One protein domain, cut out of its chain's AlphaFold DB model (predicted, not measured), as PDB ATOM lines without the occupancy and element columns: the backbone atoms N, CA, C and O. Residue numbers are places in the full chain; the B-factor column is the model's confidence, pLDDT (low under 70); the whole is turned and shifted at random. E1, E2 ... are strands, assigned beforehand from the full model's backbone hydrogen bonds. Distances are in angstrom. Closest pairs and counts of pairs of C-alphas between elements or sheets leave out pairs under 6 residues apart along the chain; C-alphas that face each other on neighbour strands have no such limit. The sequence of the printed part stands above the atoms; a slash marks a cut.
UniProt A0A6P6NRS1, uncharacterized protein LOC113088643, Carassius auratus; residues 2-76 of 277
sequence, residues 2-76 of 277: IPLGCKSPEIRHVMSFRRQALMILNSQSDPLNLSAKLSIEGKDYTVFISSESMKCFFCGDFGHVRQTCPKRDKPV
ATOM      1  N   ILE A   2      68.292 -82.237 -10.771       47.16
ATOM      2  CA  ILE A   2      67.119 -82.337  -9.884       47.16
ATOM      3  C   ILE A   2      67.190 -83.708  -9.198       47.16
ATOM      4  O   ILE A   2      67.032 -84.713  -9.893       47.16
ATOM      5  N   PRO A   3      67.461 -83.789  -7.884       54.03
ATOM      6  CA  PRO A   3      67.467 -85.070  -7.196       54.03
ATOM      7  C   PRO A   3      66.049 -85.642  -7.230       54.03
ATOM      8  O   PRO A   3      65.106 -85.040  -6.715       54.03
ATOM      9  N   LEU A   4      65.888 -86.806  -7.858       56.72
ATOM     10  CA  LEU A   4      64.712 -87.626  -7.608       56.72
ATOM     11  C   LEU A   4      64.769 -87.996  -6.132       56.72
ATOM     12  O   LEU A   4      65.785 -88.524  -5.688       56.72
ATOM     13  N   GLY A   5      63.721 -87.708  -5.364       63.28
ATOM     14  CA  GLY A   5      63.610 -88.056  -3.940       63.28
ATOM     15  C   GLY A   5      63.529 -89.568  -3.677       63.28
ATOM     16  O   GLY A   5      62.743 -90.022  -2.850       63.28
ATOM     17  N   CYS A   6      64.293 -90.369  -4.416       62.88
ATOM     18  CA  CYS A   6      64.388 -91.806  -4.306       62.88
ATOM     19  C   CYS A   6      65.179 -92.165  -3.044       62.88
ATOM     20  O   CYS A   6      66.375 -91.912  -2.943       62.88
ATOM     21  N   LYS A   7      64.490 -92.781  -2.078       72.50
ATOM     22  CA  LYS A   7      65.061 -93.188  -0.784       72.50
ATOM     23  C   LYS A   7      65.975 -94.417  -0.874       72.50
ATOM     24  O   LYS A   7      66.744 -94.663   0.048       72.50
ATOM     25  N   SER A   8      65.891 -95.193  -1.958       77.25
ATOM     26  CA  SER A   8      66.690 -96.412  -2.113       77.25
ATOM     27  C   SER A   8      68.107 -96.098  -2.623       77.25
ATOM     28  O   SER A   8      68.248 -95.434  -3.656       77.25
ATOM     29  N   PRO A   9      69.158 -96.603  -1.945       76.69
ATOM     30  CA  PRO A   9      70.552 -96.433  -2.334       76.69
ATOM     31  C   PRO A   9      70.891 -96.840  -3.764       76.69
ATOM     32  O   PRO A   9      71.766 -96.234  -4.378       76.69
ATOM     33  N   GLU A  10      70.217 -97.877  -4.253       72.19
ATOM     34  CA  GLU A  10      70.564 -98.603  -5.477       72.19
ATOM     35  C   GLU A  10      70.126 -97.858  -6.741       72.19
ATOM     36  O   GLU A  10      70.723 -98.006  -7.804       72.19
ATOM     37  N   ILE A  11      69.114 -96.998  -6.612       68.94
ATOM     38  CA  ILE A  11      68.556 -96.187  -7.702       68.94
ATOM     39  C   ILE A  11      69.051 -94.736  -7.669       68.94
ATOM     40  O   ILE A  11      68.613 -93.925  -8.476       68.94
ATOM     41  N   ARG A  12      69.994 -94.395  -6.776       64.75
ATOM     42  CA  ARG A  12      70.579 -93.041  -6.690       64.75
ATOM     43  C   ARG A  12      71.326 -92.624  -7.960       64.75
ATOM     44  O   ARG A  12      71.440 -91.433  -8.224       64.75
ATOM     45  N   HIS A  13      71.809 -93.595  -8.737       63.41
ATOM     46  CA  HIS A  13      72.453 -93.350 -10.028       63.41
ATOM     47  C   HIS A  13      71.441 -93.079 -11.155       63.41
ATOM     48  O   HIS A  13      71.819 -92.563 -12.205       63.41
ATOM     49  N   VAL A  14      70.155 -93.398 -10.949       61.44
ATOM     50  CA  VAL A  14      69.091 -93.102 -11.910       61.44
ATOM     51  C   VAL A  14      68.761 -91.625 -11.776       61.44
ATOM     52  O   VAL A  14      67.871 -91.198 -11.047       61.44
ATOM     53  N   MET A  15      69.548 -90.811 -12.459       55.03
ATOM     54  CA  MET A  15      69.285 -89.393 -12.601       55.03
ATOM     55  C   MET A  15      67.997 -89.216 -13.410       55.03
ATOM     56  O   MET A  15      67.812 -89.888 -14.426       55.03
ATOM     57  N   SER A  16      67.102 -88.314 -12.992       49.50
ATOM     58  CA  SER A  16      65.896 -87.942 -13.750       49.50
ATOM     59  C   SER A  16      66.234 -87.208 -15.035       49.50
ATOM     60  O   SER A  16      65.897 -86.044 -15.243       49.50
ATOM     61  N   PHE A  17      66.847 -87.900 -15.974       52.62
ATOM     62  CA  PHE A  17      66.741 -87.491 -17.347       52.62
ATOM     63  C   PHE A  17      65.420 -88.056 -17.821       52.62
ATOM     64  O   PHE A  17      65.312 -89.220 -18.199       52.62
ATOM     65  N   ARG A  18      64.385 -87.217 -17.772       58.94
ATOM     66  CA  ARG A  18      63.181 -87.409 -18.579       58.94
ATOM     67  C   ARG A  18      63.636 -87.318 -20.045       58.94
ATOM     68  O   ARG A  18      63.489 -86.282 -20.679       58.94
ATOM     69  N   ARG A  19      64.325 -88.354 -20.542       63.56
ATOM     70  CA  ARG A  19      64.841 -88.430 -21.908       63.56
ATOM     71  C   ARG A  19      63.626 -88.649 -22.790       63.56
ATOM     72  O   ARG A  19      63.051 -89.732 -22.814       63.56
ATOM     73  N   GLN A  20      63.176 -87.580 -23.427       60.47
ATOM     74  CA  GLN A  20      62.113 -87.650 -24.414       60.47
ATOM     75  C   GLN A  20      62.721 -88.229 -25.694       60.47
ATOM     76  O   GLN A  20      63.599 -87.610 -26.288       60.47
ATOM     77  N   ALA A  21      62.285 -89.421 -26.096       60.88
ATOM     78  CA  ALA A  21      62.592 -89.967 -27.412       60.88
ATOM     79  C   ALA A  21      61.461 -89.571 -28.370       60.88
ATOM     80  O   ALA A  21      60.299 -89.907 -28.135       60.88
ATOM     81  N   LEU A  22      61.785 -88.828 -29.431       60.34
ATOM     82  CA  LEU A  22      60.828 -88.491 -30.481       60.34
ATOM     83  C   LEU A  22      60.749 -89.660 -31.466       60.34
ATOM     84  O   LEU A  22      61.734 -89.982 -32.126       60.34
ATOM     85  N   MET A  23      59.575 -90.278 -31.577       66.69
ATOM     86  CA  MET A  23      59.322 -91.361 -32.522       66.69
ATOM     87  C   MET A  23      58.253 -90.928 -33.524       66.69
ATOM     88  O   MET A  23      57.150 -90.551 -33.132       66.69
ATOM     89  N   ILE A  24      58.578 -90.973 -34.815       68.12
ATOM     90  CA  ILE A  24      57.624 -90.676 -35.887       68.12
ATOM     91  C   ILE A  24      56.905 -91.980 -36.237       68.12
ATOM     92  O   ILE A  24      57.510 -92.908 -36.774       68.12
ATOM     93  N   LEU A  25      55.621 -92.065 -35.891       70.19
ATOM     94  CA  LEU A  25      54.749 -93.167 -36.290       70.19
ATOM     95  C   LEU A  25      54.181 -92.875 -37.682       70.19
ATOM     96  O   LEU A  25      53.689 -91.780 -37.934       70.19
ATOM     97  N   ASN A  26      54.225 -93.860 -38.581       71.00
ATOM     98  CA  ASN A  26      53.662 -93.713 -39.931       71.00
ATOM     99  C   ASN A  26      52.123 -93.691 -39.931       71.00
ATOM    100  O   ASN A  26      51.515 -93.198 -40.878       71.00
ATOM    101  N   SER A  27      51.490 -94.233 -38.891       69.81
ATOM    102  CA  SER A  27      50.039 -94.254 -38.720       69.81
ATOM    103  C   SER A  27      49.610 -93.142 -37.770       69.81
ATOM    104  O   SER A  27      50.007 -93.131 -36.607       69.81
ATOM    105  N   GLN A  28      48.771 -92.228 -38.253       67.38
ATOM    106  CA  GLN A  28      48.221 -91.141 -37.437       67.38
ATOM    107  C   GLN A  28      46.998 -91.558 -36.601       67.38
ATOM    108  O   GLN A  28      46.495 -90.747 -35.830       67.38
ATOM    109  N   SER A  29      46.495 -92.786 -36.768       65.62
ATOM    110  CA  SER A  29      45.219 -93.209 -36.183       65.62
ATOM    111  C   SER A  29      45.314 -93.668 -34.734       65.62
ATOM    112  O   SER A  29      44.368 -93.439 -33.988       65.62
ATOM    113  N   ASP A  30      46.435 -94.266 -34.315       74.31
ATOM    114  CA  ASP A  30      46.474 -95.005 -33.051       74.31
ATOM    115  C   ASP A  30      47.617 -94.560 -32.132       74.31
ATOM    116  O   ASP A  30      48.787 -94.595 -32.531       74.31
ATOM    117  N   PRO A  31      47.312 -94.161 -30.881       74.19
ATOM    118  CA  PRO A  31      48.337 -93.892 -29.889       74.19
ATOM    119  C   PRO A  31      49.060 -95.200 -29.540       74.19
ATOM    120  O   PRO A  31      48.458 -96.170 -29.077       74.19
ATOM    121  N   LEU A  32      50.374 -95.216 -29.739       77.75
ATOM    122  CA  LEU A  32      51.267 -96.291 -29.337       77.75
ATOM    123  C   LEU A  32      51.276 -96.386 -27.812       77.75
ATOM    124  O   LEU A  32      51.946 -95.601 -27.155       77.75
ATOM    125  N   ASN A  33      50.549 -97.344 -27.252       80.44
ATOM    126  CA  ASN A  33      50.618 -97.686 -25.835       80.44
ATOM    127  C   ASN A  33      51.191 -99.098 -25.713       80.44
ATOM    128  O   ASN A  33      50.482-100.086 -25.889       80.44
ATOM    129  N   LEU A  34      52.491 -99.195 -25.450       82.69
ATOM    130  CA  LEU A  34      53.202-100.454 -25.258       82.69
ATOM    131  C   LEU A  34      53.753-100.533 -23.837       82.69
ATOM    132  O   LEU A  34      54.174 -99.538 -23.252       82.69
ATOM    133  N   SER A  35      53.805-101.745 -23.297       82.50
ATOM    134  CA  SER A  35      54.581-102.039 -22.096       82.50
ATOM    135  C   SER A  35      55.553-103.169 -22.405       82.50
ATOM    136  O   SER A  35      55.186-104.167 -23.023       82.50
ATOM    137  N   ALA A  36      56.809-102.993 -22.016       83.88
ATOM    138  CA  ALA A  36      57.860-103.983 -22.171       83.88
ATOM    139  C   ALA A  36      58.395-104.345 -20.788       83.88
ATOM    140  O   ALA A  36      58.848-103.476 -20.044       83.88
ATOM    141  N   LYS A  37      58.337-105.631 -20.443       83.75
ATOM    142  CA  LYS A  37      58.965-106.160 -19.232       83.75
ATOM    143  C   LYS A  37      60.376-106.618 -19.576       83.75
ATOM    144  O   LYS A  37      60.565-107.344 -20.549       83.75
ATOM    145  N   LEU A  38      61.350-106.183 -18.794       84.81
ATOM    146  CA  LEU A  38      62.756-106.540 -18.933       84.81
ATOM    147  C   LEU A  38      63.309-106.937 -17.574       84.81
ATOM    148  O   LEU A  38      63.177-106.193 -16.609       84.81
ATOM    149  N   SER A  39      63.945-108.098 -17.514       87.38
ATOM    150  CA  SER A  39      64.604-108.577 -16.304       87.38
ATOM    151  C   SER A  39      66.110-108.375 -16.465       87.38
ATOM    152  O   SER A  39      66.731-109.007 -17.321       87.38
ATOM    153  N   ILE A  40      66.698-107.467 -15.687       83.62
ATOM    154  CA  ILE A  40      68.138-107.164 -15.696       83.62
ATOM    155  C   ILE A  40      68.676-107.492 -14.303       83.62
ATOM    156  O   ILE A  40      68.147-107.001 -13.310       83.62
ATOM    157  N   GLU A  41      69.693-108.355 -14.224       90.88
ATOM    158  CA  GLU A  41      70.343-108.750 -12.958       90.88
ATOM    159  C   GLU A  41      69.373-109.309 -11.896       90.88
ATOM    160  O   GLU A  41      69.506-109.057 -10.701       90.88
ATOM    161  N   GLY A  42      68.362-110.071 -12.330       88.06
ATOM    162  CA  GLY A  42      67.361-110.658 -11.429       88.06
ATOM    163  C   GLY A  42      66.332-109.659 -10.887       88.06
ATOM    164  O   GLY A  42      65.533-110.020 -10.029       88.06
ATOM    165  N   LYS A  43      66.336-108.420 -11.389       80.44
ATOM    166  CA  LYS A  43      65.332-107.397 -11.089       80.44
ATOM    167  C   LYS A  43      64.414-107.213 -12.288       80.44
ATOM    168  O   LYS A  43      64.884-107.071 -13.417       80.44
ATOM    169  N   ASP A  44      63.114-107.186 -12.028       85.69
ATOM    170  CA  ASP A  44      62.099-106.968 -13.053       85.69
ATOM    171  C   ASP A  44      61.804-105.475 -13.211       85.69
ATOM    172  O   ASP A  44      61.386-104.789 -12.278       85.69
ATOM    173  N   TYR A  45      61.988-104.973 -14.426       83.31
ATOM    174  CA  TYR A  45      61.683-103.610 -14.829       83.31
ATOM    175  C   TYR A  45      60.538-103.632 -15.838       83.31
ATOM    176  O   TYR A  45      60.451-104.506 -16.699       83.31
ATOM    177  N   THR A  46      59.648-102.647 -15.753       77.25
ATOM    178  CA  THR A  46      58.595-102.439 -16.753       77.25
ATOM    179  C   THR A  46      58.778-101.065 -17.371       77.25
ATOM    180  O   THR A  46      58.732-100.054 -16.676       77.25
ATOM    181  N   VAL A  47      58.997-101.031 -18.683       80.62
ATOM    182  CA  VAL A  47      59.076 -99.805 -19.474       80.62
ATOM    183  C   VAL A  47      57.733 -99.586 -20.147       80.62
ATOM    184  O   VAL A  47      57.270-100.420 -20.922       80.62
ATOM    185  N   PHE A  48      57.115 -98.452 -19.842       74.69
ATOM    186  CA  PHE A  48      55.894 -97.995 -20.489       74.69
ATOM    187  C   PHE A  48      56.264 -97.020 -21.604       74.69
ATOM    188  O   PHE A  48      56.956 -96.032 -21.369       74.69
ATOM    189  N   ILE A  49      55.812 -97.316 -22.817       80.06
ATOM    190  CA  ILE A  49      55.994 -96.488 -24.002       80.06
ATOM    191  C   ILE A  49      54.602 -96.005 -24.390       80.06
ATOM    192  O   ILE A  49      53.815 -96.766 -24.946       80.06
ATOM    193  N   SER A  50      54.296 -94.753 -24.074       77.12
ATOM    194  CA  SER A  50      53.105 -94.077 -24.572       77.12
ATOM    195  C   SER A  50      53.520 -93.027 -25.601       77.12
ATOM    196  O   SER A  50      54.365 -92.173 -25.330       77.12
ATOM    197  N   SER A  51      52.924 -93.049 -26.789       74.12
ATOM    198  CA  SER A  51      52.885 -91.868 -27.642       74.12
ATOM    199  C   SER A  51      51.742 -90.997 -27.137       74.12
ATOM    200  O   SER A  51      50.641 -90.990 -27.692       74.12
ATOM    201  N   GLU A  52      51.982 -90.273 -26.046       70.19
ATOM    202  CA  GLU A  52      51.180 -89.084 -25.808       70.19
ATOM    203  C   GLU A  52      51.489 -88.158 -26.981       70.19
ATOM    204  O   GLU A  52      52.625 -87.719 -27.175       70.19
ATOM    205  N   SER A  53      50.512 -87.989 -27.865       67.38
ATOM    206  CA  SER A  53      50.668 -87.160 -29.043       67.38
ATOM    207  C   SER A  53      50.993 -85.752 -28.555       67.38
ATOM    208  O   SER A  53      50.151 -85.071 -27.972       67.38
ATOM    209  N   MET A  54      52.262 -85.347 -28.701       69.81
ATOM    210  CA  MET A  54      52.724 -84.064 -28.185       69.81
ATOM    211  C   MET A  54      52.011 -82.960 -28.957       69.81
ATOM    212  O   MET A  54      52.375 -82.620 -30.085       69.81
ATOM    213  N   LYS A  55      50.953 -82.430 -28.345       83.50
ATOM    214  CA  LYS A  55      50.299 -81.204 -28.775       83.50
ATOM    215  C   LYS A  55      51.232 -80.051 -28.461       83.50
ATOM    216  O   LYS A  55      51.835 -79.985 -27.389       83.50
ATOM    217  N   CYS A  56      51.327 -79.109 -29.381       85.12
ATOM    218  CA  CYS A  56      52.025 -77.870 -29.130       85.12
ATOM    219  C   CYS A  56      51.383 -77.157 -27.933       85.12
ATOM    220  O   CYS A  56      50.216 -76.779 -27.983       85.12
ATOM    221  N   PHE A  57      52.156 -76.895 -26.878       82.81
ATOM    222  CA  PHE A  57      51.676 -76.170 -25.690       82.81
ATOM    223  C   PHE A  57      51.230 -74.725 -25.964       82.81
ATOM    224  O   PHE A  57      50.736 -74.059 -25.061       82.81
ATOM    225  N   PHE A  58      51.462 -74.209 -27.174       90.00
ATOM    226  CA  PHE A  58      51.005 -72.884 -27.579       90.00
ATOM    227  C   PHE A  58      49.699 -72.938 -28.374       90.00
ATOM    228  O   PHE A  58      48.749 -72.262 -28.000       90.00
ATOM    229  N   CYS A  59      49.632 -73.730 -29.449       91.81
ATOM    230  CA  CYS A  59      48.460 -73.741 -30.331       91.81
ATOM    231  C   CYS A  59      47.584 -74.996 -30.249       91.81
ATOM    232  O   CYS A  59      46.534 -75.023 -30.880       91.81
ATOM    233  N   GLY A  60      48.005 -76.031 -29.522       85.75
ATOM    234  CA  GLY A  60      47.267 -77.286 -29.366       85.75
ATOM    235  C   GLY A  60      47.343 -78.254 -30.552       85.75
ATOM    236  O   GLY A  60      46.872 -79.382 -30.418       85.75
ATOM    237  N   ASP A  61      47.949 -77.860 -31.676       85.69
ATOM    238  CA  ASP A  61      48.094 -78.727 -32.852       85.69
ATOM    239  C   ASP A  61      49.232 -79.744 -32.668       85.69
ATOM    240  O   ASP A  61      50.193 -79.506 -31.931       85.69
ATOM    241  N   PHE A  62      49.145 -80.875 -33.364       82.19
ATOM    242  CA  PHE A  62      50.163 -81.925 -33.340       82.19
ATOM    243  C   PHE A  62      51.354 -81.624 -34.264       82.19
ATOM    244  O   PHE A  62      51.278 -80.794 -35.172       82.19
ATOM    245  N   GLY A  63      52.463 -82.336 -34.044       81.62
ATOM    246  CA  GLY A  63      53.599 -82.376 -34.974       81.62
ATOM    247  C   GLY A  63      54.676 -81.311 -34.757       81.62
ATOM    248  O   GLY A  63      55.642 -81.272 -35.511       81.62
ATOM    249  N   HIS A  64      54.554 -80.459 -33.736       84.19
ATOM    250  CA  HIS A  64      55.581 -79.471 -33.409       84.19
ATOM    251  C   HIS A  64      55.575 -79.094 -31.923       84.19
ATOM    252  O   HIS A  64      54.563 -79.189 -31.230       84.19
ATOM    253  N   VAL A  65      56.719 -78.621 -31.431       86.56
ATOM    254  CA  VAL A  65      56.851 -78.065 -30.079       86.56
ATOM    255  C   VAL A  65      56.649 -76.550 -30.107       86.56
ATOM    256  O   VAL A  65      56.746 -75.920 -31.156       86.56
ATOM    257  N   ARG A  66      56.422 -75.920 -28.943       87.06
ATOM    258  CA  ARG A  66      56.232 -74.456 -28.828       87.06
ATOM    259  C   ARG A  66      57.329 -73.638 -29.524       87.06
ATOM    260  O   ARG A  66      57.053 -72.548 -30.016       87.06
ATOM    261  N   GLN A  67      58.558 -74.151 -29.555       87.56
ATOM    262  CA  GLN A  67      59.693 -73.485 -30.197       87.56
ATOM    263  C   GLN A  67      59.562 -73.425 -31.722       87.56
ATOM    264  O   GLN A  67      59.927 -72.411 -32.303       87.56
ATOM    265  N   THR A  68      58.994 -74.458 -32.343       87.62
ATOM    266  CA  THR A  68      58.827 -74.595 -33.797       87.62
ATOM    267  C   THR A  68      57.372 -74.375 -34.217       87.62
ATOM    268  O   THR A  68      56.912 -74.938 -35.209       87.62
ATOM    269  N   CYS A  69      56.605 -73.612 -33.428       91.69
ATOM    270  CA  CYS A  69      55.191 -73.397 -33.693       91.69
ATOM    271  C   CYS A  69      54.988 -72.381 -34.826       91.69
ATOM    272  O   CYS A  69      55.326 -71.212 -34.643       91.69
ATOM    273  N   PRO A  70      54.349 -72.763 -35.949       92.19
ATOM    274  CA  PRO A  70      54.141 -71.864 -37.088       92.19
ATOM    275  C   PRO A  70      53.183 -70.706 -36.769       92.19
ATOM    276  O   PRO A  70      53.116 -69.721 -37.496       92.19
ATOM    277  N   LYS A  71      52.417 -70.816 -35.675       91.75
ATOM    278  CA  LYS A  71      51.520 -69.763 -35.183       91.75
ATOM    279  C   LYS A  71      52.222 -68.775 -34.239       91.75
ATOM    280  O   LYS A  71      51.585 -67.808 -33.838       91.75
ATOM    281  N   ARG A  72      53.492 -68.996 -33.870       86.06
ATOM    282  CA  ARG A  72      54.224 -68.144 -32.917       86.06
ATOM    283  C   ARG A  72      54.614 -66.788 -33.505       86.06
ATOM    284  O   ARG A  72      54.572 -65.798 -32.786       86.06
ATOM    285  N   ASP A  73      54.939 -66.756 -34.794       79.81
ATOM    286  CA  ASP A  73      55.453 -65.555 -35.464       79.81
ATOM    287  C   ASP A  73      54.360 -64.727 -36.141       79.81
ATOM    288  O   ASP A  73      54.648 -63.711 -36.770       79.81
ATOM    289  N   LYS A  74      53.089 -65.130 -36.014       73.81
ATOM    290  CA  LYS A  74      51.985 -64.254 -36.399       73.81
ATOM    291  C   LYS A  74      51.837 -63.203 -35.302       73.81
ATOM    292  O   LYS A  74      51.435 -63.575 -34.196       73.81
ATOM    293  N   PRO A  75      52.145 -61.918 -35.566       63.09
ATOM    294  CA  PRO A  75      51.772 -60.869 -34.638       63.09
ATOM    295  C   PRO A  75      50.266 -60.979 -34.458       63.09
ATOM    296  O   PRO A  75      49.516 -60.986 -35.435       63.09
ATOM    297  N   VAL A  76      49.843 -61.159 -33.209       62.81
ATOM    298  CA  VAL A  76      48.434 -61.076 -32.843       62.81
ATOM    299  C   VAL A  76      47.958 -59.740 -33.413       62.81
ATOM    300  O   VAL A  76      48.508 -58.711 -33.006       62.81
TER     301      VAL A  76
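AT A GLANCE: This is residues 2 to 76 of the 277 residues of the protein "uncharacterized protein LOC113088643" of Carassius auratus (UniProt A0A6P6NRS1). There is little regular structure: a long unnamed stretch, residues 2 to 32, leads into one two-stranded hairpin, E1 and E2, and a second unnamed stretch, residues 51 to 76, runs away from the hairpin's open end. The hairpin's turn, residues 39 to 44, sticks out at one end of the longest axis, and Val 76 lies at the other. The printed part has 75 residues, no named helix and an antiparallel sheet in the order E1, E2; its class is all strand, with 16 residues in named elements. It is extended, with a radius of gyration of the C-alphas of 17.7 A, and flat, spanning 54 by 32 by 13 A.

IN THESE COORDINATES: E1, residues 33 to 40, begins at C-alpha 33 (50.618, -97.686, -25.835) and is 22.4 A long. E2, residues 43 to 50, is 22.6 A long and ends at C-alpha 50 (53.105, -94.077, -24.572).

HOW THE PARTS SIT: E1 and E2 are antiparallel at 160 degrees, a hairpin with a tight link. N 34 and O 49 are within hydrogen-bond range at 2.8 A.

THE WHOLE: The C-alphas farthest apart, Gly 42 and Val 76, are 57.2 A apart. The printed part has no cut. Mean pLDDT of the printed part is 74.9; 26 residues are under 70, among them 11 to 24.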